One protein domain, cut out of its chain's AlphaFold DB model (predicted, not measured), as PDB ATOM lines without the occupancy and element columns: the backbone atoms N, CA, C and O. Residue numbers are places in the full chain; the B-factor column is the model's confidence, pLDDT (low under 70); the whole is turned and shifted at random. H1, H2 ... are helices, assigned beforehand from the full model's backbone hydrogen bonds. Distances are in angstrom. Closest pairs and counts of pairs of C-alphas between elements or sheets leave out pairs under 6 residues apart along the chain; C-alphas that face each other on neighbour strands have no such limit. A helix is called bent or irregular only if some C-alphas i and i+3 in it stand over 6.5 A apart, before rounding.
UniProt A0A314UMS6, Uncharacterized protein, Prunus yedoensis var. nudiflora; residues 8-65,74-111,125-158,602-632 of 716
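AT A GLANCE: This is residues 8 to 65, 74 to 111, 125 to 158 and 602 to 632 of the 716 residues of an uncharacterized protein of Prunus yedoensis var. nudiflora (UniProt A0A314UMS6). What does the model look like? It is an elongated bundle of helices that run nearly along one axis: H2 and H3 lie in the middle, H4 packs along one side of them and H1 lies on the other side, and H5 packs on H1 away from H3 and H4. H1 to H4 make the up-and-down bundle, each running against the one before it in the chain. What is it made of, and how large is it? The 161 printed residues hold five named helices, in the order H1, H2, H3, H4, H5, and no named strand; the class is all helix. The whole is compact, with a radius of gyration of the C-alphas of 17.1 A, and spans 59 by 32 by 31 A.

IN THESE COORDINATES: Where do the first helices lie? H1 is residues 14 to 36, 34.6 A from first to last C-alpha, and begins at C-alpha 14 at (20.796, -18.858, 3.349). H2 is residues 39 to 61, 33.3 A long. Is H1 straight? It has a kink of 38 degrees near residue 30. It is irregular, but only just: C-alphas 32 and 35 are 7.0 A apart. Which helices follow? H3 is residues 81 to 107, 39.1 A long, and H4, the longest helix, is residues 125 to 156, 46.3 A, ending at C-alpha 156 at (18.250, -29.452, 33.635). H5 is residues 603 to 620, 26.3 A, ending at C-alpha 620 at (16.919, -28.290, 0.010).

HOW THE PARTS SIT: What does H3, the hub, touch? H3 and H4 touch, the closest C-alphas being those of Ser 99 and Val 133, 6.1 A apart, at a shallow tilt of 4 degrees, opposite ways. H3 and H1 touch at Thr 31 and Ile 105, their closest C-alphas 6.4 A apart, at a shallow tilt of 15 degrees, the same way. H3 and H2 only just touch, with 3 pairs of C-alphas within 8 A, the closest being those of Ile 61 and Gln 84, 6.1 A apart. How do the other helices stand? H2 and H4 touch, the same way at a shallow tilt of 7 degrees, with the C-alphas of Glu 58 and Leu 143 closest at 6.2 A. H1 and H2 are close but not clearly touching, the C-alphas of Val 30 and Ile 42 being closest at 7.5 A. H1 and H5 touch, opposite ways at a shallow tilt of 21 degrees, with the C-alphas of Asp 29 and Phe 605 closest at 6.8 A. Which parts keep a distance? H2 and H5 are near each other, with 8 pairs of C-alphas within 10 A. H1 and H4, H3 and H5, and H4 and H5 are apart. What do the backbones show? In H4 and H5 every O i to N i+4 pair is within hydrogen-bond range; in H1 it is 14 of 19, in H2 18 of 19 and in H3 22 of 23.

THE WHOLE: How far does it reach? The two C-alphas farthest apart are those of Val 158 and Pro 602, at 60.4 A. Where is the printed part cut? Residues 66 to 73, 112 to 124 and 159 to 601 are not printed; the C-alphas across these cuts are 17.4 A, 14.7 A and 60.4 A apart. What of links and ends? The link from H1 to H2 is tight, with 2 residues. Residues 621 to 632 hold no named element, and their C-alphas lie 13 to 24 A from the mean of all C-alphas. Where is confidence low? The mean pLDDT of the printed part is 70.9, and 58 residues are under 70, among them 29 to 38 and 602 to 632; H5 has a mean of 47.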
ATOM      1  N   GLU A   8      11.832  -2.333   6.158       38.94
ATOM      2  CA  GLU A   8      12.038  -3.466   7.064       38.94
ATOM      3  C   GLU A   8      12.923  -4.499   6.352       38.94
ATOM      4  O   GLU A   8      12.525  -5.121   5.362       38.94
ATOM      5  N   TYR A   9      14.165  -4.628   6.817       46.41
ATOM      6  CA  TYR A   9      15.154  -5.532   6.246       46.41
ATOM      7  C   TYR A   9      15.184  -6.834   7.040       46.41
ATOM      8  O   TYR A   9      15.770  -6.911   8.115       46.41
ATOM      9  N   CYS A  10      14.594  -7.887   6.484       56.09
ATOM     10  CA  CYS A  10      14.599  -9.188   7.135       56.09
ATOM     11  C   CYS A  10      15.971  -9.890   7.046       56.09
ATOM     12  O   CYS A  10      16.482 -10.162   5.952       56.09
ATOM     13  N   LEU A  11      16.516 -10.279   8.203       67.25
ATOM     14  CA  LEU A  11      17.695 -11.140   8.335       67.25
ATOM     15  C   LEU A  11      17.354 -12.620   8.069       67.25
ATOM     16  O   LEU A  11      17.336 -13.460   8.965       67.25
ATOM     17  N   LEU A  12      17.107 -12.961   6.801       78.62
ATOM     18  CA  LEU A  12      16.931 -14.354   6.375       78.62
ATOM     19  C   LEU A  12      18.261 -15.116   6.335       78.62
ATOM     20  O   LEU A  12      19.262 -14.632   5.798       78.62
ATOM     21  N   THR A  13      18.236 -16.375   6.773       79.38
ATOM     22  CA  THR A  13      19.320 -17.345   6.554       79.38
ATOM     23  C   THR A  13      19.492 -17.674   5.064       79.38
ATOM     24  O   THR A  13      18.636 -17.386   4.224       79.38
ATOM     25  N   ASN A  14      20.587 -18.355   4.712       78.12
ATOM     26  CA  ASN A  14      20.796 -18.858   3.349       78.12
ATOM     27  C   ASN A  14      19.683 -19.810   2.869       78.12
ATOM     28  O   ASN A  14      19.343 -19.777   1.683       78.12
ATOM     29  N   SER A  15      19.100 -20.631   3.752       78.75
ATOM     30  CA  SER A  15      17.973 -21.501   3.393       78.75
ATOM     31  C   SER A  15      16.664 -20.719   3.279       78.75
ATOM     32  O   SER A  15      15.940 -20.918   2.307       78.75
ATOM     33  N   GLY A  16      16.405 -19.762   4.176       83.25
ATOM     34  CA  GLY A  16      15.220 -18.902   4.111       83.25
ATOM     35  C   GLY A  16      15.186 -18.015   2.868       83.25
ATOM     36  O   GLY A  16      14.157 -17.936   2.202       83.25
ATOM     37  N   ARG A  17      16.324 -17.433   2.456       81.50
ATOM     38  CA  ARG A  17      16.417 -16.704   1.176       81.50
ATOM     39  C   ARG A  17      16.039 -17.589  -0.013       81.50
ATOM     40  O   ARG A  17      15.265 -17.161  -0.863       81.50
ATOM     41  N   LYS A  18      16.540 -18.829  -0.054       79.31
ATOM     42  CA  LYS A  18      16.206 -19.798  -1.112       79.31
ATOM     43  C   LYS A  18      14.734 -20.195  -1.077       79.31
ATOM     44  O   LYS A  18      14.118 -20.247  -2.135       79.31
ATOM     45  N   PHE A  19      14.168 -20.403   0.113       83.31
ATOM     46  CA  PHE A  19      12.738 -20.645   0.293       83.31
ATOM     47  C   PHE A  19      11.900 -19.487  -0.273       83.31
ATOM     48  O   PHE A  19      10.983 -19.733  -1.049       83.31
ATOM     49  N   VAL A  20      12.252 -18.228   0.023       82.88
ATOM     50  CA  VAL A  20      11.556 -17.046  -0.523       82.88
ATOM     51  C   VAL A  20      11.688 -16.958  -2.041       82.88
ATOM     52  O   VAL A  20      10.674 -16.807  -2.713       82.88
ATOM     53  N   THR A  21      12.892 -17.092  -2.607       80.44
ATOM     54  CA  THR A  21      13.084 -17.071  -4.071       80.44
ATOM     55  C   THR A  21      12.276 -18.167  -4.767       80.44
ATOM     56  O   THR A  21      11.703 -17.947  -5.832       80.44
ATOM     57  N   LEU A  22      12.190 -19.343  -4.150       80.00
ATOM     58  CA  LEU A  22      11.428 -20.469  -4.666       80.00
ATOM     59  C   LEU A  22       9.918 -20.222  -4.577       80.00
ATOM     60  O   LEU A  22       9.217 -20.392  -5.569       80.00
ATOM     61  N   LEU A  23       9.426 -19.721  -3.441       81.38
ATOM     62  CA  LEU A  23       8.032 -19.314  -3.262       81.38
ATOM     63  C   LEU A  23       7.628 -18.184  -4.224       81.38
ATOM     64  O   LEU A  23       6.517 -18.198  -4.750       81.38
ATOM     65  N   GLN A  24       8.535 -17.250  -4.522       80.44
ATOM     66  CA  GLN A  24       8.352 -16.210  -5.540       80.44
ATOM     67  C   GLN A  24       8.257 -16.797  -6.957       80.44
ATOM     68  O   GLN A  24       7.362 -16.407  -7.704       80.44
ATOM     69  N   SER A  25       9.117 -17.759  -7.320       75.25
ATOM     70  CA  SER A  25       9.016 -18.476  -8.604       75.25
ATOM     71  C   SER A  25       7.660 -19.172  -8.730       75.25
ATOM     72  O   SER A  25       6.937 -18.943  -9.695       75.25
ATOM     73  N   ILE A  26       7.275 -19.938  -7.704       73.94
ATOM     74  CA  ILE A  26       5.990 -20.644  -7.655       73.94
ATOM     75  C   ILE A  26       4.834 -19.658  -7.805       73.94
ATOM     76  O   ILE A  26       3.957 -19.874  -8.631       73.94
ATOM     77  N   THR A  27       4.859 -18.551  -7.060       74.75
ATOM     78  CA  THR A  27       3.853 -17.481  -7.117       74.75
ATOM     79  C   THR A  27       3.639 -16.972  -8.546       74.75
ATOM     80  O   THR A  27       2.495 -16.875  -8.996       74.75
ATOM     81  N   VAL A  28       4.719 -16.686  -9.280       74.69
ATOM     82  CA  VAL A  28       4.644 -16.214 -10.673       74.69
ATOM     83  C   VAL A  28       4.037 -17.277 -11.593       74.69
ATOM     84  O   VAL A  28       3.170 -16.945 -12.401       74.69
ATOM     85  N   ASP A  29       4.432 -18.540 -11.438       69.19
ATOM     86  CA  ASP A  29       3.976 -19.648 -12.287       69.19
ATOM     87  C   ASP A  29       2.538 -20.117 -11.995       69.19
ATOM     88  O   ASP A  29       1.848 -20.567 -12.911       69.19
ATOM     89  N   VAL A  30       2.047 -19.988 -10.753       68.00
ATOM     90  CA  VAL A  30       0.668 -20.381 -10.389       68.00
ATOM     91  C   VAL A  30      -0.362 -19.270 -10.582       68.00
ATOM     92  O   VAL A  30      -1.541 -19.575 -10.748       68.00
ATOM     93  N   THR A  31       0.043 -17.995 -10.615       69.12
ATOM     94  CA  THR A  31      -0.876 -16.850 -10.812       69.12
ATOM     95  C   THR A  31      -1.773 -16.977 -12.065       69.12
ATOM     96  O   THR A  31      -2.961 -16.661 -11.971       69.12
ATOM     97  N   PRO A  32      -1.306 -17.485 -13.225       66.19
ATOM     98  CA  PRO A  32      -2.166 -17.721 -14.393       66.19
ATOM     99  C   PRO A  32      -3.219 -18.826 -14.210       66.19
ATOM    100  O   PRO A  32      -4.205 -18.857 -14.943       66.19
ATOM    101  N   LEU A  33      -3.034 -19.743 -13.255       65.25
ATOM    102  CA  LEU A  33      -3.873 -20.938 -13.091       65.25
ATOM    103  C   LEU A  33      -5.186 -20.661 -12.340       65.25
ATOM    104  O   LEU A  33      -6.075 -21.509 -12.315       65.25
ATOM    105  N   PHE A  34      -5.347 -19.458 -11.791       62.28
ATOM    106  CA  PHE A  34      -6.535 -19.017 -11.050       62.28
ATOM    107  C   PHE A  34      -7.824 -18.964 -11.875       62.28
ATOM    108  O   PHE A  34      -8.917 -18.900 -11.327       62.28
ATOM    109  N   SER A  35      -7.746 -19.034 -13.206       59.69
ATOM    110  CA  SER A  35      -8.945 -19.224 -14.031       59.69
ATOM    111  C   SER A  35      -9.478 -20.664 -14.048       59.69
ATOM    112  O   SER A  35     -10.510 -20.898 -14.672       59.69
ATOM    113  N   LEU A  36      -8.783 -21.626 -13.424       60.19
ATOM    114  CA  LEU A  36      -9.073 -23.066 -13.515       60.19
ATOM    115  C   LEU A  36      -9.744 -23.669 -12.268       60.19
ATOM    116  O   LEU A  36      -9.972 -24.874 -12.254       60.19
ATOM    117  N   GLN A  37     -10.078 -22.865 -11.252       62.84
ATOM    118  CA  GLN A  37     -10.698 -23.326  -9.997       62.84
ATOM    119  C   GLN A  37      -9.854 -24.364  -9.218       62.84
ATOM    120  O   GLN A  37     -10.376 -25.335  -8.670       62.84
ATOM    121  N   ILE A  38      -8.523 -24.193  -9.211       67.56
ATOM    122  CA  ILE A  38      -7.572 -25.080  -8.510       67.56
ATOM    123  C   ILE A  38      -6.961 -24.441  -7.247       67.56
ATOM    124  O   ILE A  38      -5.923 -24.892  -6.759       67.56
ATOM    125  N   GLU A  39      -7.603 -23.403  -6.706       71.25
ATOM    126  CA  GLU A  39      -7.141 -22.579  -5.579       71.25
ATOM    127  C   GLU A  39      -6.691 -23.425  -4.384       71.25
ATOM    128  O   GLU A  39      -5.531 -23.348  -3.977       71.25
ATOM    129  N   GLY A  40      -7.567 -24.295  -3.872       71.44
ATOM    130  CA  GLY A  40      -7.270 -25.144  -2.715       71.44
ATOM    131  C   GLY A  40      -6.111 -26.126  -2.948       71.44
ATOM    132  O   GLY A  40      -5.374 -26.441  -2.014       71.44
ATOM    133  N   SER A  41      -5.874 -26.556  -4.196       74.19
ATOM    134  CA  SER A  41      -4.702 -27.381  -4.538       74.19
ATOM    135  C   SER A  41      -3.406 -26.568  -4.501       74.19
ATOM    136  O   SER A  41      -2.389 -27.070  -4.026       74.19
ATOM    137  N   ILE A  42      -3.441 -25.303  -4.938       75.25
ATOM    138  CA  ILE A  42      -2.304 -24.379  -4.827       75.25
ATOM    139  C   ILE A  42      -2.010 -24.091  -3.348       75.25
ATOM    140  O   ILE A  42      -0.869 -24.256  -2.923       75.25
ATOM    141  N   VAL A  43      -3.024 -23.739  -2.546       77.62
ATOM    142  CA  VAL A  43      -2.872 -23.510  -1.095       77.62
ATOM    143  C   VAL A  43      -2.267 -24.740  -0.414       77.62
ATOM    144  O   VAL A  43      -1.249 -24.623   0.266       77.62
ATOM    145  N   SER A  44      -2.823 -25.930  -0.662       79.38
ATOM    146  CA  SER A  44      -2.315 -27.184  -0.096       79.38
ATOM    147  C   SER A  44      -0.873 -27.486  -0.528       79.38
ATOM    148  O   SER A  44      -0.056 -27.891   0.299       79.38
ATOM    149  N   GLY A  45      -0.515 -27.248  -1.794       77.75
ATOM    150  CA  GLY A  45       0.860 -27.400  -2.281       77.75
ATOM    151  C   GLY A  45       1.849 -26.475  -1.562       77.75
ATOM    152  O   GLY A  45       2.926 -26.914  -1.156       77.75
ATOM    153  N   LEU A  46       1.459 -25.217  -1.329       81.44
ATOM    154  CA  LEU A  46       2.269 -24.235  -0.604       81.44
ATOM    155  C   LEU A  46       2.395 -24.566   0.896       81.44
ATOM    156  O   LEU A  46       3.490 -24.454   1.446       81.44
ATOM    157  N   MET A  47       1.323 -25.039   1.544       82.88
ATOM    158  CA  MET A  47       1.363 -25.524   2.934       82.88
ATOM    159  C   MET A  47       2.281 -26.744   3.083       82.88
ATOM    160  O   MET A  47       3.114 -26.783   3.984       82.88
ATOM    161  N   ASN A  48       2.189 -27.721   2.172       81.94
ATOM    162  CA  ASN A  48       3.062 -28.901   2.169       81.94
ATOM    163  C   ASN A  48       4.541 -28.538   1.937       81.94
ATOM    164  O   ASN A  48       5.428 -29.178   2.503       81.94
ATOM    165  N   LEU A  49       4.820 -27.507   1.131       82.38
ATOM    166  CA  LEU A  49       6.161 -26.936   0.985       82.38
ATOM    167  C   LEU A  49       6.649 -26.319   2.302       82.38
ATOM    168  O   LEU A  49       7.749 -26.650   2.747       82.38
ATOM    169  N   PHE A  50       5.846 -25.465   2.940       85.75
ATOM    170  CA  PHE A  50       6.216 -24.866   4.224       85.75
ATOM    171  C   PHE A  50       6.482 -25.945   5.283       85.75
ATOM    172  O   PHE A  50       7.552 -25.946   5.889       85.75
ATOM    173  N   LYS A  51       5.596 -26.942   5.403       85.44
ATOM    174  CA  LYS A  51       5.782 -28.093   6.297       85.44
ATOM    175  C   LYS A  51       7.095 -28.835   6.034       85.44
ATOM    176  O   LYS A  51       7.875 -29.025   6.957       85.44
ATOM    177  N   LYS A  52       7.402 -29.176   4.774       82.44
ATOM    178  CA  LYS A  52       8.686 -29.812   4.416       82.44
ATOM    179  C   LYS A  52       9.901 -28.984   4.843       82.44
ATOM    180  O   LYS A  52      10.939 -29.556   5.164       82.44
ATOM    181  N   TYR A  53       9.800 -27.655   4.815       85.06
ATOM    182  CA  TYR A  53      10.856 -26.777   5.312       85.06
ATOM    183  C   TYR A  53      10.949 -26.808   6.847       85.06
ATOM    184  O   TYR A  53      12.054 -26.902   7.374       85.06
ATOM    185  N   ILE A  54       9.822 -26.845   7.562       86.56
ATOM    186  CA  ILE A  54       9.785 -27.043   9.021       86.56
ATOM    187  C   ILE A  54      10.403 -28.390   9.411       86.56
ATOM    188  O   ILE A  54      11.331 -28.401  10.211       86.56
ATOM    189  N   ASP A  55      10.022 -29.497   8.762       83.25
ATOM    190  CA  ASP A  55      10.593 -30.838   8.992       83.25
ATOM    191  C   ASP A  55      12.129 -30.874   8.796       83.25
ATOM    192  O   ASP A  55      12.830 -31.765   9.284       83.25
ATOM    193  N   ILE A  56      12.685 -29.944   8.012       81.81
ATOM    194  CA  ILE A  56      14.130 -29.752   7.838       81.81
ATOM    195  C   ILE A  56      14.721 -28.935   8.996       81.81
ATOM    196  O   ILE A  56      15.778 -29.303   9.510       81.81
ATOM    197  N   LEU A  57      14.067 -27.845   9.405       85.38
ATOM    198  CA  LEU A  57      14.519 -27.004  10.515       85.38
ATOM    199  C   LEU A  57      14.453 -27.733  11.866       85.38
ATOM    200  O   LEU A  57      15.380 -27.605  12.660       85.38
ATOM    201  N   GLU A  58      13.432 -28.562  12.101       85.88
ATOM    202  CA  GLU A  58      13.322 -29.418  13.293       85.88
ATOM    203  C   GLU A  58      14.549 -30.325  13.440       85.88
ATOM    204  O   GLU A  58      15.185 -30.361  14.494       85.88
ATOM    205  N   ARG A  59      14.958 -30.987  12.348       82.62
ATOM    206  CA  ARG A  59      16.177 -31.815  12.302       82.62
ATOM    207  C   ARG A  59      17.471 -31.017  12.465       82.62
ATOM    208  O   ARG A  59      18.478 -31.600  12.850       82.62
ATOM    209  N   ALA A  60      17.467 -29.719  12.168       80.94
ATOM    210  CA  ALA A  60      18.629 -28.857  12.373       80.94
ATOM    211  C   ALA A  60      18.781 -28.395  13.836       80.94
ATOM    212  O   ALA A  60      19.904 -28.093  14.236       80.94
ATOM    213  N   ILE A  61      17.689 -28.350  14.615       82.00
ATOM    214  CA  ILE A  61      17.678 -27.954  16.038       82.00
ATOM    215  C   ILE A  61      17.804 -29.168  16.979       82.00
ATOM    216  O   ILE A  61      18.525 -29.093  17.972       82.00
ATOM    217  N   ASN A  62      17.138 -30.289  16.679       76.06
ATOM    218  CA  ASN A  62      17.008 -31.460  17.563       76.06
ATOM    219  C   ASN A  62      18.270 -32.359  17.594       76.06
ATOM    220  O   ASN A  62      18.273 -33.490  17.104       76.06
ATOM    221  N   CYS A  63      19.376 -31.826  18.119       57.88
ATOM    222  CA  CYS A  63      20.723 -32.375  17.934       57.88
ATOM    223  C   CYS A  63      21.023 -33.691  18.682       57.88
ATOM    224  O   CYS A  63      21.927 -34.414  18.266       57.88
ATOM    225  N   GLU A  64      20.323 -34.011  19.778       49.81
ATOM    226  CA  GLU A  64      20.764 -35.067  20.715       49.81
ATOM    227  C   GLU A  64      20.087 -36.437  20.531       49.81
ATOM    228  O   GLU A  64      20.627 -37.452  20.971       49.81
ATOM    229  N   THR A  65      18.950 -36.534  19.832       44.66
ATOM    230  CA  THR A  65      18.194 -37.804  19.742       44.66
ATOM    231  C   THR A  65      18.729 -38.814  18.712       44.66
ATOM    232  O   THR A  65      18.203 -39.918  18.603       44.66
ATOM    233  N   ARG A  74      23.633 -34.676   3.838       49.66
ATOM    234  CA  ARG A  74      24.440 -33.459   4.113       49.66
ATOM    235  C   ARG A  74      23.687 -32.379   4.921       49.66
ATOM    236  O   ARG A  74      23.663 -31.211   4.532       49.66
ATOM    237  N   LEU A  75      23.038 -32.761   6.015       54.56
ATOM    238  CA  LEU A  75      22.380 -31.822   6.917       54.56
ATOM    239  C   LEU A  75      23.442 -31.107   7.755       54.56
ATOM    240  O   LEU A  75      24.168 -31.729   8.525       54.56
ATOM    241  N   TYR A  76      23.538 -29.793   7.574       60.69
ATOM    242  CA  TYR A  76      24.304 -28.943   8.476       60.69
ATOM    243  C   TYR A  76      23.469 -28.723   9.739       60.69
ATOM    244  O   TYR A  76      22.301 -28.350   9.645       60.69
ATOM    245  N   LEU A  77      24.077 -28.977  10.894       70.00
ATOM    246  CA  LEU A  77      23.438 -28.942  12.206       70.00
ATOM    247  C   LEU A  77      23.636 -27.568  12.871       70.00
ATOM    248  O   LEU A  77      24.677 -26.933  12.672       70.00
ATOM    249  N   ALA A  78      22.659 -27.096  13.651       70.44
ATOM    250  CA  ALA A  78      22.757 -25.834  14.385       70.44
ATOM    251  C   ALA A  78      23.518 -26.038  15.708       70.44
ATOM    252  O   ALA A  78      22.937 -26.118  16.791       70.44
ATOM    253  N   ASN A  79      24.843 -26.140  15.592       70.19
ATOM    254  CA  ASN A  79      25.756 -26.487  16.684       70.19
ATOM    255  C   ASN A  79      25.874 -25.405  17.775       70.19
ATOM    256  O   ASN A  79      26.335 -25.704  18.875       70.19
ATOM    257  N   SER A  80      25.512 -24.150  17.485       81.19
ATOM    258  CA  SER A  80      25.525 -23.054  18.461       81.19
ATOM    259  C   SER A  80      24.128 -22.503  18.742       81.19
ATOM    260  O   SER A  80      23.262 -22.472  17.867       81.19
ATOM    261  N   VAL A  81      23.927 -21.989  19.960       81.94
ATOM    262  CA  VAL A  81      22.667 -21.346  20.376       81.94
ATOM    263  C   VAL A  81      22.304 -20.195  19.431       81.94
ATOM    264  O   VAL A  81      21.170 -20.113  18.974       81.94
ATOM    265  N   GLN A  82      23.282 -19.375  19.031       84.12
ATOM    266  CA  GLN A  82      23.092 -18.309  18.040       84.12
ATOM    267  C   GLN A  82      22.542 -18.837  16.702       84.12
ATOM    268  O   GLN A  82      21.643 -18.221  16.140       84.12
ATOM    269  N   GLN A  83      23.026 -19.983  16.201       84.19
ATOM    270  CA  GLN A  83      22.505 -20.596  14.970       84.19
ATOM    271  C   GLN A  83      21.067 -21.101  15.135       84.19
ATOM    272  O   GLN A  83      20.272 -20.973  14.206       84.19
ATOM    273  N   GLN A  84      20.716 -21.642  16.306       87.62
ATOM    274  CA  GLN A  84      19.352 -22.083  16.613       87.62
ATOM    275  C   GLN A  84      18.393 -20.883  16.674       87.62
ATOM    276  O   GLN A  84      17.370 -20.882  15.994       87.62
ATOM    277  N   VAL A  85      18.776 -19.803  17.367       88.88
ATOM    278  CA  VAL A  85      18.019 -18.537  17.388       88.88
ATOM    279  C   VAL A  85      17.908 -17.930  15.980       88.88
ATOM    280  O   VAL A  85      16.827 -17.492  15.594       88.88
ATOM    281  N   SER A  86      18.963 -17.991  15.152       87.00
ATOM    282  CA  SER A  86      18.897 -17.576  13.739       87.00
ATOM    283  C   SER A  86      17.876 -18.366  12.919       87.00
ATOM    284  O   SER A  86      17.257 -17.793  12.024       87.00
ATOM    285  N   ILE A  87      17.688 -19.661  13.195       87.75
ATOM    286  CA  ILE A  87      16.663 -20.480  12.535       87.75
ATOM    287  C   ILE A  87      15.259 -20.009  12.940       87.75
ATOM    288  O   ILE A  87      14.406 -19.855  12.064       87.75
ATOM    289  N   LEU A  88      15.035 -19.727  14.228       90.50
ATOM    290  CA  LEU A  88      13.746 -19.242  14.733       90.50
ATOM    291  C   LEU A  88      13.403 -17.836  14.215       90.50
ATOM    292  O   LEU A  88      12.290 -17.624  13.741       90.50
ATOM    293  N   ALA A  89      14.353 -16.895  14.218       88.69
ATOM    294  CA  ALA A  89      14.142 -15.540  13.690       88.69
ATOM    295  C   ALA A  89      13.783 -15.565  12.196       88.69
ATOM    296  O   ALA A  89      12.833 -14.929  11.735       88.69
ATOM    297  N   ASN A  90      14.514 -16.385  11.437       87.44
ATOM    298  CA  ASN A  90      14.244 -16.651  10.033       87.44
ATOM    299  C   ASN A  90      12.853 -17.264   9.817       87.44
ATOM    300  O   ASN A  90      12.160 -16.865   8.887       87.44
ATOM    301  N   LEU A  91      12.428 -18.199  10.669       88.38
ATOM    302  CA  LEU A  91      11.084 -18.773  10.632       88.38
ATOM    303  C   LEU A  91       9.996 -17.712  10.884       88.38
ATOM    304  O   LEU A  91       9.083 -17.597  10.068       88.38
ATOM    305  N   SER A  92      10.107 -16.906  11.946       87.69
ATOM    306  CA  SER A  92       9.123 -15.854  12.255       87.69
ATOM    307  C   SER A  92       8.949 -14.866  11.098       87.69
ATOM    308  O   SER A  92       7.834 -14.451  10.786       87.69
ATOM    309  N   ALA A  93      10.033 -14.524  10.403       86.38
ATOM    310  CA  ALA A  93       9.937 -13.682   9.221       86.38
ATOM    311  C   ALA A  93       9.352 -14.405   7.996       86.38
ATOM    312  O   ALA A  93       8.604 -13.804   7.222       86.38
ATOM    313  N   LEU A  94       9.658 -15.692   7.812       87.00
ATOM    314  CA  LEU A  94       9.074 -16.502   6.743       87.00
ATOM    315  C   LEU A  94       7.567 -16.697   6.912       87.00
ATOM    316  O   LEU A  94       6.871 -16.699   5.904       87.00
ATOM    317  N   GLU A  95       7.051 -16.787   8.137       88.19
ATOM    318  CA  GLU A  95       5.609 -16.798   8.423       88.19
ATOM    319  C   GLU A  95       4.917 -15.542   7.856       88.19
ATOM    320  O   GLU A  95       3.929 -15.643   7.121       88.19
ATOM    321  N   GLN A  96       5.473 -14.355   8.130       84.12
ATOM    322  CA  GLN A  96       4.938 -13.078   7.643       84.12
ATOM    323  C   GLN A  96       5.070 -12.947   6.119       84.12
ATOM    324  O   GLN A  96       4.110 -12.590   5.427       84.12
ATOM    325  N   LEU A  97       6.242 -13.287   5.571       85.25
ATOM    326  CA  LEU A  97       6.508 -13.245   4.132       85.25
ATOM    327  C   LEU A  97       5.622 -14.227   3.356       85.25
ATOM    328  O   LEU A  97       5.074 -13.856   2.318       85.25
ATOM    329  N   PHE A  98       5.445 -15.451   3.857       85.31
ATOM    330  CA  PHE A  98       4.560 -16.452   3.267       85.31
ATOM    331  C   PHE A  98       3.108 -15.976   3.313       85.31
ATOM    332  O   PHE A  98       2.449 -15.941   2.276       85.31
ATOM    333  N   SER A  99       2.623 -15.539   4.479       84.44
ATOM    334  CA  SER A  99       1.252 -15.035   4.649       84.44
ATOM    335  C   SER A  99       0.950 -13.866   3.707       84.44
ATOM    336  O   SER A  99      -0.126 -13.805   3.108       84.44
ATOM    337  N   SER A 100       1.919 -12.963   3.525       82.50
ATOM    338  CA  SER A 100       1.843 -11.849   2.577       82.50
ATOM    339  C   SER A 100       1.830 -12.323   1.119       82.50
ATOM    340  O   SER A 100       0.940 -11.933   0.360       82.50
ATOM    341  N   MET A 101       2.752 -13.215   0.728       78.88
ATOM    342  CA  MET A 101       2.820 -13.763  -0.631       78.88
ATOM    343  C   MET A 101       1.545 -14.520  -0.999       78.88
ATOM    344  O   MET A 101       0.930 -14.195  -2.011       78.88
ATOM    345  N   VAL A 102       1.085 -15.448  -0.158       79.00
ATOM    346  CA  VAL A 102      -0.154 -16.196  -0.403       79.00
ATOM    347  C   VAL A 102      -1.335 -15.234  -0.507       79.00
ATOM    348  O   VAL A 102      -2.007 -15.226  -1.534       79.00
ATOM    349  N   ARG A 103      -1.533 -14.318   0.452       81.31
ATOM    350  CA  ARG A 103      -2.602 -13.303   0.373       81.31
ATOM    351  C   ARG A 103      -2.513 -12.444  -0.898       81.31
ATOM    352  O   ARG A 103      -3.552 -12.086  -1.451       81.31
ATOM    353  N   SER A 104      -1.310 -12.141  -1.391       77.06
ATOM    354  CA  SER A 104      -1.102 -11.412  -2.649       77.06
ATOM    355  C   SER A 104      -1.551 -12.204  -3.880       77.06
ATOM    356  O   SER A 104      -2.125 -11.602  -4.787       77.06
ATOM    357  N   ILE A 105      -1.335 -13.525  -3.910       72.12
ATOM    358  CA  ILE A 105      -1.794 -14.398  -5.002       72.12
ATOM    359  C   ILE A 105      -3.327 -14.307  -5.135       72.12
ATOM    360  O   ILE A 105      -3.838 -13.968  -6.202       72.12
ATOM    361  N   PHE A 106      -4.068 -14.517  -4.041       70.44
ATOM    362  CA  PHE A 106      -5.543 -14.513  -4.065       70.44
ATOM    363  C   PHE A 106      -6.143 -13.111  -4.274       70.44
ATOM    364  O   PHE A 106      -7.208 -12.968  -4.878       70.44
ATOM    365  N   LYS A 107      -5.455 -12.046  -3.838       68.31
ATOM    366  CA  LYS A 107      -5.924 -10.657  -3.994       68.31
ATOM    367  C   LYS A 107      -5.927 -10.169  -5.451       68.31
ATOM    368  O   LYS A 107      -6.725  -9.297  -5.790       68.31
ATOM    369  N   GLY A 108      -5.084 -10.729  -6.322       53.16
ATOM    370  CA  GLY A 108      -5.022 -10.347  -7.741       53.16
ATOM    371  C   GLY A 108      -6.262 -10.725  -8.565       53.16
ATOM    372  O   GLY A 108      -6.481 -10.169  -9.639       53.16
ATOM    373  N   VAL A 109      -7.095 -11.645  -8.068       48.72
ATOM    374  CA  VAL A 109      -8.221 -12.230  -8.821       48.72
ATOM    375  C   VAL A 109      -9.527 -11.443  -8.641       48.72
ATOM    376  O   VAL A 109     -10.371 -11.417  -9.541       48.72
ATOM    377  N   SER A 110      -9.703 -10.760  -7.504       43.62
ATOM    378  CA  SER A 110     -10.968 -10.093  -7.153       43.62
ATOM    379  C   SER A 110     -11.257  -8.801  -7.927       43.62
ATOM    380  O   SER A 110     -12.419  -8.413  -8.021       43.62
ATOM    381  N   ASP A 111     -10.237  -8.144  -8.487       43.94
ATOM    382  CA  ASP A 111     -10.385  -6.820  -9.120       43.94
ATOM    383  C   ASP A 111     -10.794  -6.894 -10.607       43.94
ATOM    384  O   ASP A 111     -11.358  -5.951 -11.156       43.94
ATOM    385  N   GLN A 125     -12.768 -18.766  -0.008       63.28
ATOM    386  CA  GLN A 125     -11.349 -18.446  -0.236       63.28
ATOM    387  C   GLN A 125     -10.694 -17.726   0.953       63.28
ATOM    388  O   GLN A 125      -9.543 -18.003   1.279       63.28
ATOM    389  N   VAL A 126     -11.416 -16.823   1.631       65.88
ATOM    390  CA  VAL A 126     -10.901 -16.167   2.845       65.88
ATOM    391  C   VAL A 126     -10.716 -17.183   3.980       65.88
ATOM    392  O   VAL A 126      -9.666 -17.188   4.612       65.88
ATOM    393  N   LYS A 127     -11.666 -18.107   4.184       70.69
ATOM    394  CA  LYS A 127     -11.548 -19.163   5.207       70.69
ATOM    395  C   LYS A 127     -10.416 -20.152   4.921       70.69
ATOM    396  O   LYS A 127      -9.733 -20.562   5.856       70.69
ATOM    397  N   GLU A 128     -10.191 -20.521   3.662       70.44
ATOM    398  CA  GLU A 128      -9.055 -21.364   3.260       70.44
ATOM    399  C   GLU A 128      -7.714 -20.649   3.485       70.44
ATOM    400  O   GLU A 128      -6.775 -21.246   4.012       70.44
ATOM    401  N   LEU A 129      -7.636 -19.353   3.162       75.44
ATOM    402  CA  LEU A 129      -6.450 -18.531   3.405       75.44
ATOM    403  C   LEU A 129      -6.146 -18.372   4.901       75.44
ATOM    404  O   LEU A 129      -5.000 -18.541   5.310       75.44
ATOM    405  N   ASP A 130      -7.152 -18.071   5.720       78.50
ATOM    406  CA  ASP A 130      -6.965 -17.907   7.164       78.50
ATOM    407  C   ASP A 130      -6.634 -19.260   7.836       78.50
ATOM    408  O   ASP A 130      -5.820 -19.309   8.755       78.50
ATOM    409  N   SER A 131      -7.156 -20.381   7.317       83.44
ATOM    410  CA  SER A 131      -6.750 -21.737   7.739       83.44
ATOM    411  C   SER A 131      -5.289 -22.050   7.380       83.44
ATOM    412  O   SER A 131      -4.573 -22.656   8.173       83.44
ATOM    413  N   CYS A 132      -4.829 -21.609   6.204       82.19
ATOM    414  CA  CYS A 132      -3.439 -21.741   5.762       82.19
ATOM    415  C   CYS A 132      -2.472 -20.946   6.657       82.19
ATOM    416  O   CYS A 132      -1.438 -21.478   7.059       82.19
ATOM    417  N   VAL A 133      -2.827 -19.710   7.029       82.44
ATOM    418  CA  VAL A 133      -2.038 -18.897   7.973       82.44
ATOM    419  C   VAL A 133      -1.983 -19.559   9.356       82.44
ATOM    420  O   VAL A 133      -0.893 -19.718   9.898       82.44
ATOM    421  N   SER A 134      -3.121 -20.022   9.888       84.94
ATOM    422  CA  SER A 134      -3.182 -20.700  11.194       84.94
ATOM    423  C   SER A 134      -2.324 -21.969  11.251       84.94
ATOM    424  O   SER A 134      -1.605 -22.179  12.222       84.94
ATOM    425  N   PHE A 135      -2.344 -22.795  10.199       85.88
ATOM    426  CA  PHE A 135      -1.514 -24.003  10.098       85.88
ATOM    427  C   PHE A 135      -0.008 -23.692  10.138       85.88
ATOM    428  O   PHE A 135       0.778 -24.396  10.767       85.88
ATOM    429  N   ILE A 136       0.398 -22.610   9.474       84.06
ATOM    430  CA  ILE A 136       1.794 -22.166   9.421       84.06
ATOM    431  C   ILE A 136       2.237 -21.603  10.767       84.06
ATOM    432  O   ILE A 136       3.363 -21.852  11.189       84.06
ATOM    433  N   GLN A 137       1.339 -20.905  11.462       88.06
ATOM    434  CA  GLN A 137       1.545 -20.475  12.842       88.06
ATOM    435  C   GLN A 137       1.668 -21.666  13.796       88.06
ATOM    436  O   GLN A 137       2.561 -21.671  14.633       88.06
ATOM    437  N   GLU A 138       0.861 -22.715  13.634       88.75
ATOM    438  CA  GLU A 138       0.957 -23.946  14.429       88.75
ATOM    439  C   GLU A 138       2.306 -24.667  14.231       88.75
ATOM    440  O   GLU A 138       3.007 -24.941  15.209       88.75
ATOM    441  N   ASP A 139       2.723 -24.909  12.981       84.81
ATOM    442  CA  ASP A 139       4.040 -25.487  12.659       84.81
ATOM    443  C   ASP A 139       5.198 -24.585  13.160       84.81
ATOM    444  O   ASP A 139       6.211 -25.082  13.662       84.81
ATOM    445  N   SER A 140       5.044 -23.256  13.073       87.75
ATOM    446  CA  SER A 140       6.012 -22.257  13.558       87.75
ATOM    447  C   SER A 140       6.167 -22.308  15.086       87.75
ATOM    448  O   SER A 140       7.274 -22.416  15.623       87.75
ATOM    449  N   CYS A 141       5.044 -22.334  15.806       87.94
ATOM    450  CA  CYS A 141       4.989 -22.516  17.250       87.94
ATOM    451  C   CYS A 141       5.568 -23.864  17.691       87.94
ATOM    452  O   CYS A 141       6.289 -23.900  18.688       87.94
ATOM    453  N   ARG A 142       5.343 -24.951  16.937       89.38
ATOM    454  CA  ARG A 142       5.948 -26.260  17.233       89.38
ATOM    455  C   ARG A 142       7.476 -26.204  17.203       89.38
ATOM    456  O   ARG A 142       8.106 -26.753  18.104       89.38
ATOM    457  N   LEU A 143       8.086 -25.513  16.234       89.81
ATOM    458  CA  LEU A 143       9.550 -25.390  16.182       89.81
ATOM    459  C   LEU A 143      10.113 -24.578  17.364       89.81
ATOM    460  O   LEU A 143      11.157 -24.938  17.910       89.81
ATOM    461  N   ARG A 144       9.417 -23.515  17.792       91.94
ATOM    462  CA  ARG A 144       9.801 -22.725  18.979       91.94
ATOM    463  C   ARG A 144       9.675 -23.546  20.266       91.94
ATOM    464  O   ARG A 144      10.614 -23.585  21.055       91.94
ATOM    465  N   ALA A 145       8.581 -24.292  20.420       91.88
ATOM    466  CA  ALA A 145       8.381 -25.236  21.518       91.88
ATOM    467  C   ALA A 145       9.487 -26.309  21.586       91.88
ATOM    468  O   ALA A 145      10.007 -26.574  22.667       91.88
ATOM    469  N   LEU A 146       9.894 -26.871  20.440       90.75
ATOM    470  CA  LEU A 146      11.008 -27.824  20.354       90.75
ATOM    471  C   LEU A 146      12.343 -27.199  20.786       90.75
ATOM    472  O   LEU A 146      13.104 -27.839  21.508       90.75
ATOM    473  N   PHE A 147      12.632 -25.952  20.396       92.31
ATOM    474  CA  PHE A 147      13.815 -25.241  20.894       92.31
ATOM    475  C   PHE A 147      13.776 -25.076  22.419       92.31
ATOM    476  O   PHE A 147      14.769 -25.379  23.079       92.31
ATOM    477  N   CYS A 148      12.638 -24.665  22.989       93.75
ATOM    478  CA  CYS A 148      12.489 -24.541  24.439       93.75
ATOM    479  C   CYS A 148      12.664 -25.891  25.154       93.75
ATOM    480  O   CYS A 148      13.396 -25.957  26.138       93.75
ATOM    481  N   GLU A 149      12.070 -26.977  24.643       90.56
ATOM    482  CA  GLU A 149      12.243 -28.340  25.172       90.56
ATOM    483  C   GLU A 149      13.728 -28.749  25.186       90.56
ATOM    484  O   GLU A 149      14.248 -29.142  26.230       90.56
ATOM    485  N   GLN A 150      14.440 -28.588  24.064       88.25
ATOM    486  CA  GLN A 150      15.867 -28.923  23.962       88.25
ATOM    487  C   GLN A 150      16.743 -28.047  24.868       88.25
ATOM    488  O   GLN A 150      17.660 -28.551  25.519       88.25
ATOM    489  N   PHE A 151      16.454 -26.746  24.957       90.56
ATOM    490  CA  PHE A 151      17.157 -25.838  25.859       90.56
ATOM    491  C   PHE A 151      16.964 -26.265  27.318       90.56
ATOM    492  O   PHE A 151      17.940 -26.421  28.047       90.56
ATOM    493  N   ILE A 152      15.725 -26.528  27.742       91.88
ATOM    494  CA  ILE A 152      15.418 -26.962  29.110       91.88
ATOM    495  C   ILE A 152      16.100 -28.295  29.419       91.88
ATOM    496  O   ILE A 152      16.771 -28.397  30.443       91.88
ATOM    497  N   LEU A 153      16.008 -29.294  28.536       88.25
ATOM    498  CA  LEU A 153      16.670 -30.587  28.729       88.25
ATOM    499  C   LEU A 153      18.188 -30.431  28.883       88.25
ATOM    500  O   LEU A 153      18.765 -30.998  29.809       88.25
ATOM    501  N   LYS A 154      18.835 -29.603  28.055       87.88
ATOM    502  CA  LYS A 154      20.272 -29.306  28.158       87.88
ATOM    503  C   LYS A 154      20.652 -28.660  29.497       87.88
ATOM    504  O   LYS A 154      21.699 -28.983  30.048       87.88
ATOM    505  N   ILE A 155      19.829 -27.751  30.023       87.88
ATOM    506  CA  ILE A 155      20.102 -27.030  31.279       87.88
ATOM    507  C   ILE A 155      19.799 -27.896  32.509       87.88
ATOM    508  O   ILE A 155      20.600 -27.956  33.440       87.88
ATOM    509  N   MET A 156      18.672 -28.606  32.511       83.50
ATOM    510  CA  MET A 156      18.250 -29.452  33.635       83.50
ATOM    511  C   MET A 156      19.042 -30.767  33.706       83.50
ATOM    512  O   MET A 156      19.196 -31.336  34.784       83.50
ATOM    513  N   SER A 157      19.621 -31.231  32.590       79.50
ATOM    514  CA  SER A 157      20.560 -32.364  32.567       79.50
ATOM    515  C   SER A 157      21.979 -32.015  33.034       79.50
ATOM    516  O   SER A 157      22.830 -32.911  33.073       79.50
ATOM    517  N   VAL A 158      22.246 -30.764  33.452       70.56
ATOM    518  CA  VAL A 158      23.496 -30.364  34.123       70.56
ATOM    519  C   VAL A 158      23.575 -31.050  35.490       70.56
ATOM    520  O   VAL A 158      23.287 -30.496  36.551       70.56
ATOM    521  N   PRO A 602      -1.171 -24.929 -22.311       46.66
ATOM    522  CA  PRO A 602      -0.794 -25.219 -20.928       46.66
ATOM    523  C   PRO A 602       0.599 -25.850 -20.802       46.66
ATOM    524  O   PRO A 602       1.112 -25.956 -19.693       46.66
ATOM    525  N   ALA A 603       1.220 -26.275 -21.910       36.50
ATOM    526  CA  ALA A 603       2.445 -27.075 -21.894       36.50
ATOM    527  C   ALA A 603       3.616 -26.406 -21.138       36.50
ATOM    528  O   ALA A 603       4.157 -27.065 -20.250       36.50
ATOM    529  N   PRO A 604       3.936 -25.107 -21.344       43.03
ATOM    530  CA  PRO A 604       5.001 -24.452 -20.577       43.03
ATOM    531  C   PRO A 604       4.680 -24.376 -19.078       43.03
ATOM    532  O   PRO A 604       5.557 -24.537 -18.241       43.03
ATOM    533  N   PHE A 605       3.411 -24.167 -18.721       42.75
ATOM    534  CA  PHE A 605       2.984 -24.033 -17.326       42.75
ATOM    535  C   PHE A 605       3.040 -25.373 -16.579       42.75
ATOM    536  O   PHE A 605       3.468 -25.425 -15.430       42.75
ATOM    537  N   MET A 606       2.670 -26.475 -17.238       43.69
ATOM    538  CA  MET A 606       2.766 -27.823 -16.664       43.69
ATOM    539  C   MET A 606       4.227 -28.266 -16.494       43.69
ATOM    540  O   MET A 606       4.575 -28.869 -15.477       43.69
ATOM    541  N   GLU A 607       5.095 -27.914 -17.446       47.78
ATOM    542  CA  GLU A 607       6.544 -28.097 -17.322       47.78
ATOM    543  C   GLU A 607       7.121 -27.255 -16.174       47.78
ATOM    544  O   GLU A 607       7.882 -27.794 -15.369       47.78
ATOM    545  N   ASN A 608       6.691 -25.995 -16.014       50.28
ATOM    546  CA  ASN A 608       7.093 -25.141 -14.892       50.28
ATOM    547  C   ASN A 608       6.681 -25.734 -13.537       50.28
ATOM    548  O   ASN A 608       7.516 -25.786 -12.640       50.28
ATOM    549  N   ILE A 609       5.457 -26.255 -13.377       48.62
ATOM    550  CA  ILE A 609       5.018 -26.905 -12.123       48.62
ATOM    551  C   ILE A 609       5.908 -28.115 -11.787       48.62
ATOM    552  O   ILE A 609       6.370 -28.262 -10.655       48.62
ATOM    553  N   VAL A 610       6.201 -28.982 -12.761       51.78
ATOM    554  CA  VAL A 610       7.069 -30.152 -12.535       51.78
ATOM    555  C   VAL A 610       8.525 -29.733 -12.283       51.78
ATOM    556  O   VAL A 610       9.204 -30.338 -11.450       51.78
ATOM    557  N   ALA A 611       9.016 -28.687 -12.952       53.22
ATOM    558  CA  ALA A 611      10.344 -28.119 -12.725       53.22
ATOM    559  C   ALA A 611      10.464 -27.466 -11.338       53.22
ATOM    560  O   ALA A 611      11.469 -27.673 -10.660       53.22
ATOM    561  N   ILE A 612       9.420 -26.774 -10.875       51.78
ATOM    562  CA  ILE A 612       9.252 -26.271  -9.507       51.78
ATOM    563  C   ILE A 612       9.427 -27.410  -8.500       51.78
ATOM    564  O   ILE A 612      10.292 -27.320  -7.629       51.78
ATOM    565  N   TYR A 613       8.681 -28.513  -8.642       50.34
ATOM    566  CA  TYR A 613       8.743 -29.635  -7.695       50.34
ATOM    567  C   TYR A 613      10.086 -30.377  -7.711       50.34
ATOM    568  O   TYR A 613      10.536 -30.844  -6.667       50.34
ATOM    569  N   LYS A 614      10.784 -30.414  -8.852       52.22
ATOM    570  CA  LYS A 614      12.161 -30.938  -8.940       52.22
ATOM    571  C   LYS A 614      13.198 -29.981  -8.338       52.22
ATOM    572  O   LYS A 614      14.121 -30.425  -7.660       52.22
ATOM    573  N   SER A 615      13.040 -28.676  -8.561       49.62
ATOM    574  CA  SER A 615      13.899 -27.625  -8.003       49.62
ATOM    575  C   SER A 615      13.794 -27.562  -6.477       49.62
ATOM    576  O   SER A 615      14.809 -27.418  -5.797       49.62
ATOM    577  N   LEU A 616      12.581 -27.755  -5.948       49.09
ATOM    578  CA  LEU A 616      12.282 -27.930  -4.527       49.09
ATOM    579  C   LEU A 616      13.153 -29.021  -3.894       49.09
ATOM    580  O   LEU A 616      13.952 -28.731  -3.004       49.09
ATOM    581  N   ASP A 617      13.046 -30.252  -4.387       43.81
ATOM    582  CA  ASP A 617      13.740 -31.410  -3.813       43.81
ATOM    583  C   ASP A 617      15.278 -31.275  -3.892       43.81
ATOM    584  O   ASP A 617      15.996 -31.481  -2.907       43.81
ATOM    585  N   ALA A 618      15.789 -30.808  -5.038       47.19
ATOM    586  CA  ALA A 618      17.221 -30.614  -5.262       47.19
ATOM    587  C   ALA A 618      17.829 -29.462  -4.435       47.19
ATOM    588  O   ALA A 618      18.961 -29.572  -3.952       47.19
ATOM    589  N   SER A 619      17.102 -28.352  -4.257       46.00
ATOM    590  CA  SER A 619      17.628 -27.151  -3.589       46.00
ATOM    591  C   SER A 619      17.781 -27.326  -2.081       46.00
ATOM    592  O   SER A 619      18.761 -26.835  -1.508       46.00
ATOM    593  N   PHE A 620      16.855 -28.042  -1.433       47.19
ATOM    594  CA  PHE A 620      16.919 -28.290   0.010       47.19
ATOM    595  C   PHE A 620      18.086 -29.206   0.401       47.19
ATOM    596  O   PHE A 620      18.745 -28.956   1.409       47.19
ATOM    597  N   CYS A 621      18.412 -30.211  -0.415       44.50
ATOM    598  CA  CYS A 621      19.434 -31.209  -0.083       44.50
ATOM    599  C   CYS A 621      20.890 -30.698  -0.129       44.50
ATOM    600  O   CYS A 621      21.802 -31.406   0.307       44.50
ATOM    601  N   ALA A 622      21.146 -29.512  -0.695       44.16
ATOM    602  CA  ALA A 622      22.495 -29.125  -1.111       44.16
ATOM    603  C   ALA A 622      23.227 -28.119  -0.200       44.16
ATOM    604  O   ALA A 622      24.454 -28.142  -0.161       44.16
ATOM    605  N   ASN A 623      22.525 -27.192   0.468       47.56
ATOM    606  CA  ASN A 623      23.143 -25.961   1.001       47.56
ATOM    607  C   ASN A 623      22.377 -25.352   2.197       47.56
ATOM    608  O   ASN A 623      21.988 -24.181   2.153       47.56
ATOM    609  N   LEU A 624      22.096 -26.154   3.224       50.31
ATOM    610  CA  LEU A 624      21.115 -25.796   4.256       50.31
ATOM    611  C   LEU A 624      21.580 -24.726   5.252       50.31
ATOM    612  O   LEU A 624      20.839 -23.776   5.494       50.31
ATOM    613  N   LEU A 625      22.812 -24.815   5.759       45.25
ATOM    614  CA  LEU A 625      23.425 -23.769   6.580       45.25
ATOM    615  C   LEU A 625      24.836 -23.483   6.057       45.25
ATOM    616  O   LEU A 625      25.778 -24.221   6.322       45.25
ATOM    617  N   GLN A 626      24.982 -22.385   5.320       41.53
ATOM    618  CA  GLN A 626      26.250 -21.655   5.285       41.53
ATOM    619  C   GLN A 626      26.106 -20.431   6.196       41.53
ATOM    620  O   GLN A 626      25.017 -19.836   6.191       41.53
ATOM    621  N   PRO A 627      27.156 -20.041   6.946       33.66
ATOM    622  CA  PRO A 627      27.147 -18.827   7.753       33.66
ATOM    623  C   PRO A 627      26.750 -17.588   6.947       33.66
ATOM    624  O   PRO A 627      26.848 -17.556   5.715       33.66
ATOM    625  N   ILE A 628      26.331 -16.543   7.656       33.25
ATOM    626  CA  ILE A 628      26.217 -15.208   7.074       33.25
ATOM    627  C   ILE A 628      27.639 -14.760   6.711       33.25
ATOM    628  O   ILE A 628      28.426 -14.407   7.583       33.25
ATOM    629  N   SER A 629      27.978 -14.808   5.420       32.06
ATOM    630  CA  SER A 629      29.081 -13.996   4.897       32.06
ATOM    631  C   SER A 629      28.707 -12.527   5.085       32.06
ATOM    632  O   SER A 629      27.540 -12.175   4.909       32.06
ATOM    633  N   SER A 630      29.680 -11.676   5.406       29.11
ATOM    634  CA  SER A 630      29.489 -10.260   5.765       29.11
ATOM    635  C   SER A 630      28.902  -9.369   4.655       29.11
ATOM    636  O   SER A 630      28.657  -8.188   4.885       29.11
ATOM    637  N   ASP A 631      28.640  -9.918   3.466       25.45
ATOM    638  CA  ASP A 631      27.898  -9.251   2.396       25.45
ATOM    639  C   ASP A 631      26.387  -9.255   2.677       25.45
ATOM    640  O   ASP A 631      25.620 -10.091   2.182       25.45
ATOM    641  N   VAL A 632      25.942  -8.259   3.445       28.39
ATOM    642  CA  VAL A 632      24.523  -7.915   3.595       28.39
ATOM    643  C   VAL A 632      23.967  -7.475   2.236       28.39
ATOM    644  O   VAL A 632      24.102  -6.323   1.829       28.39
TER     645      VAL A 632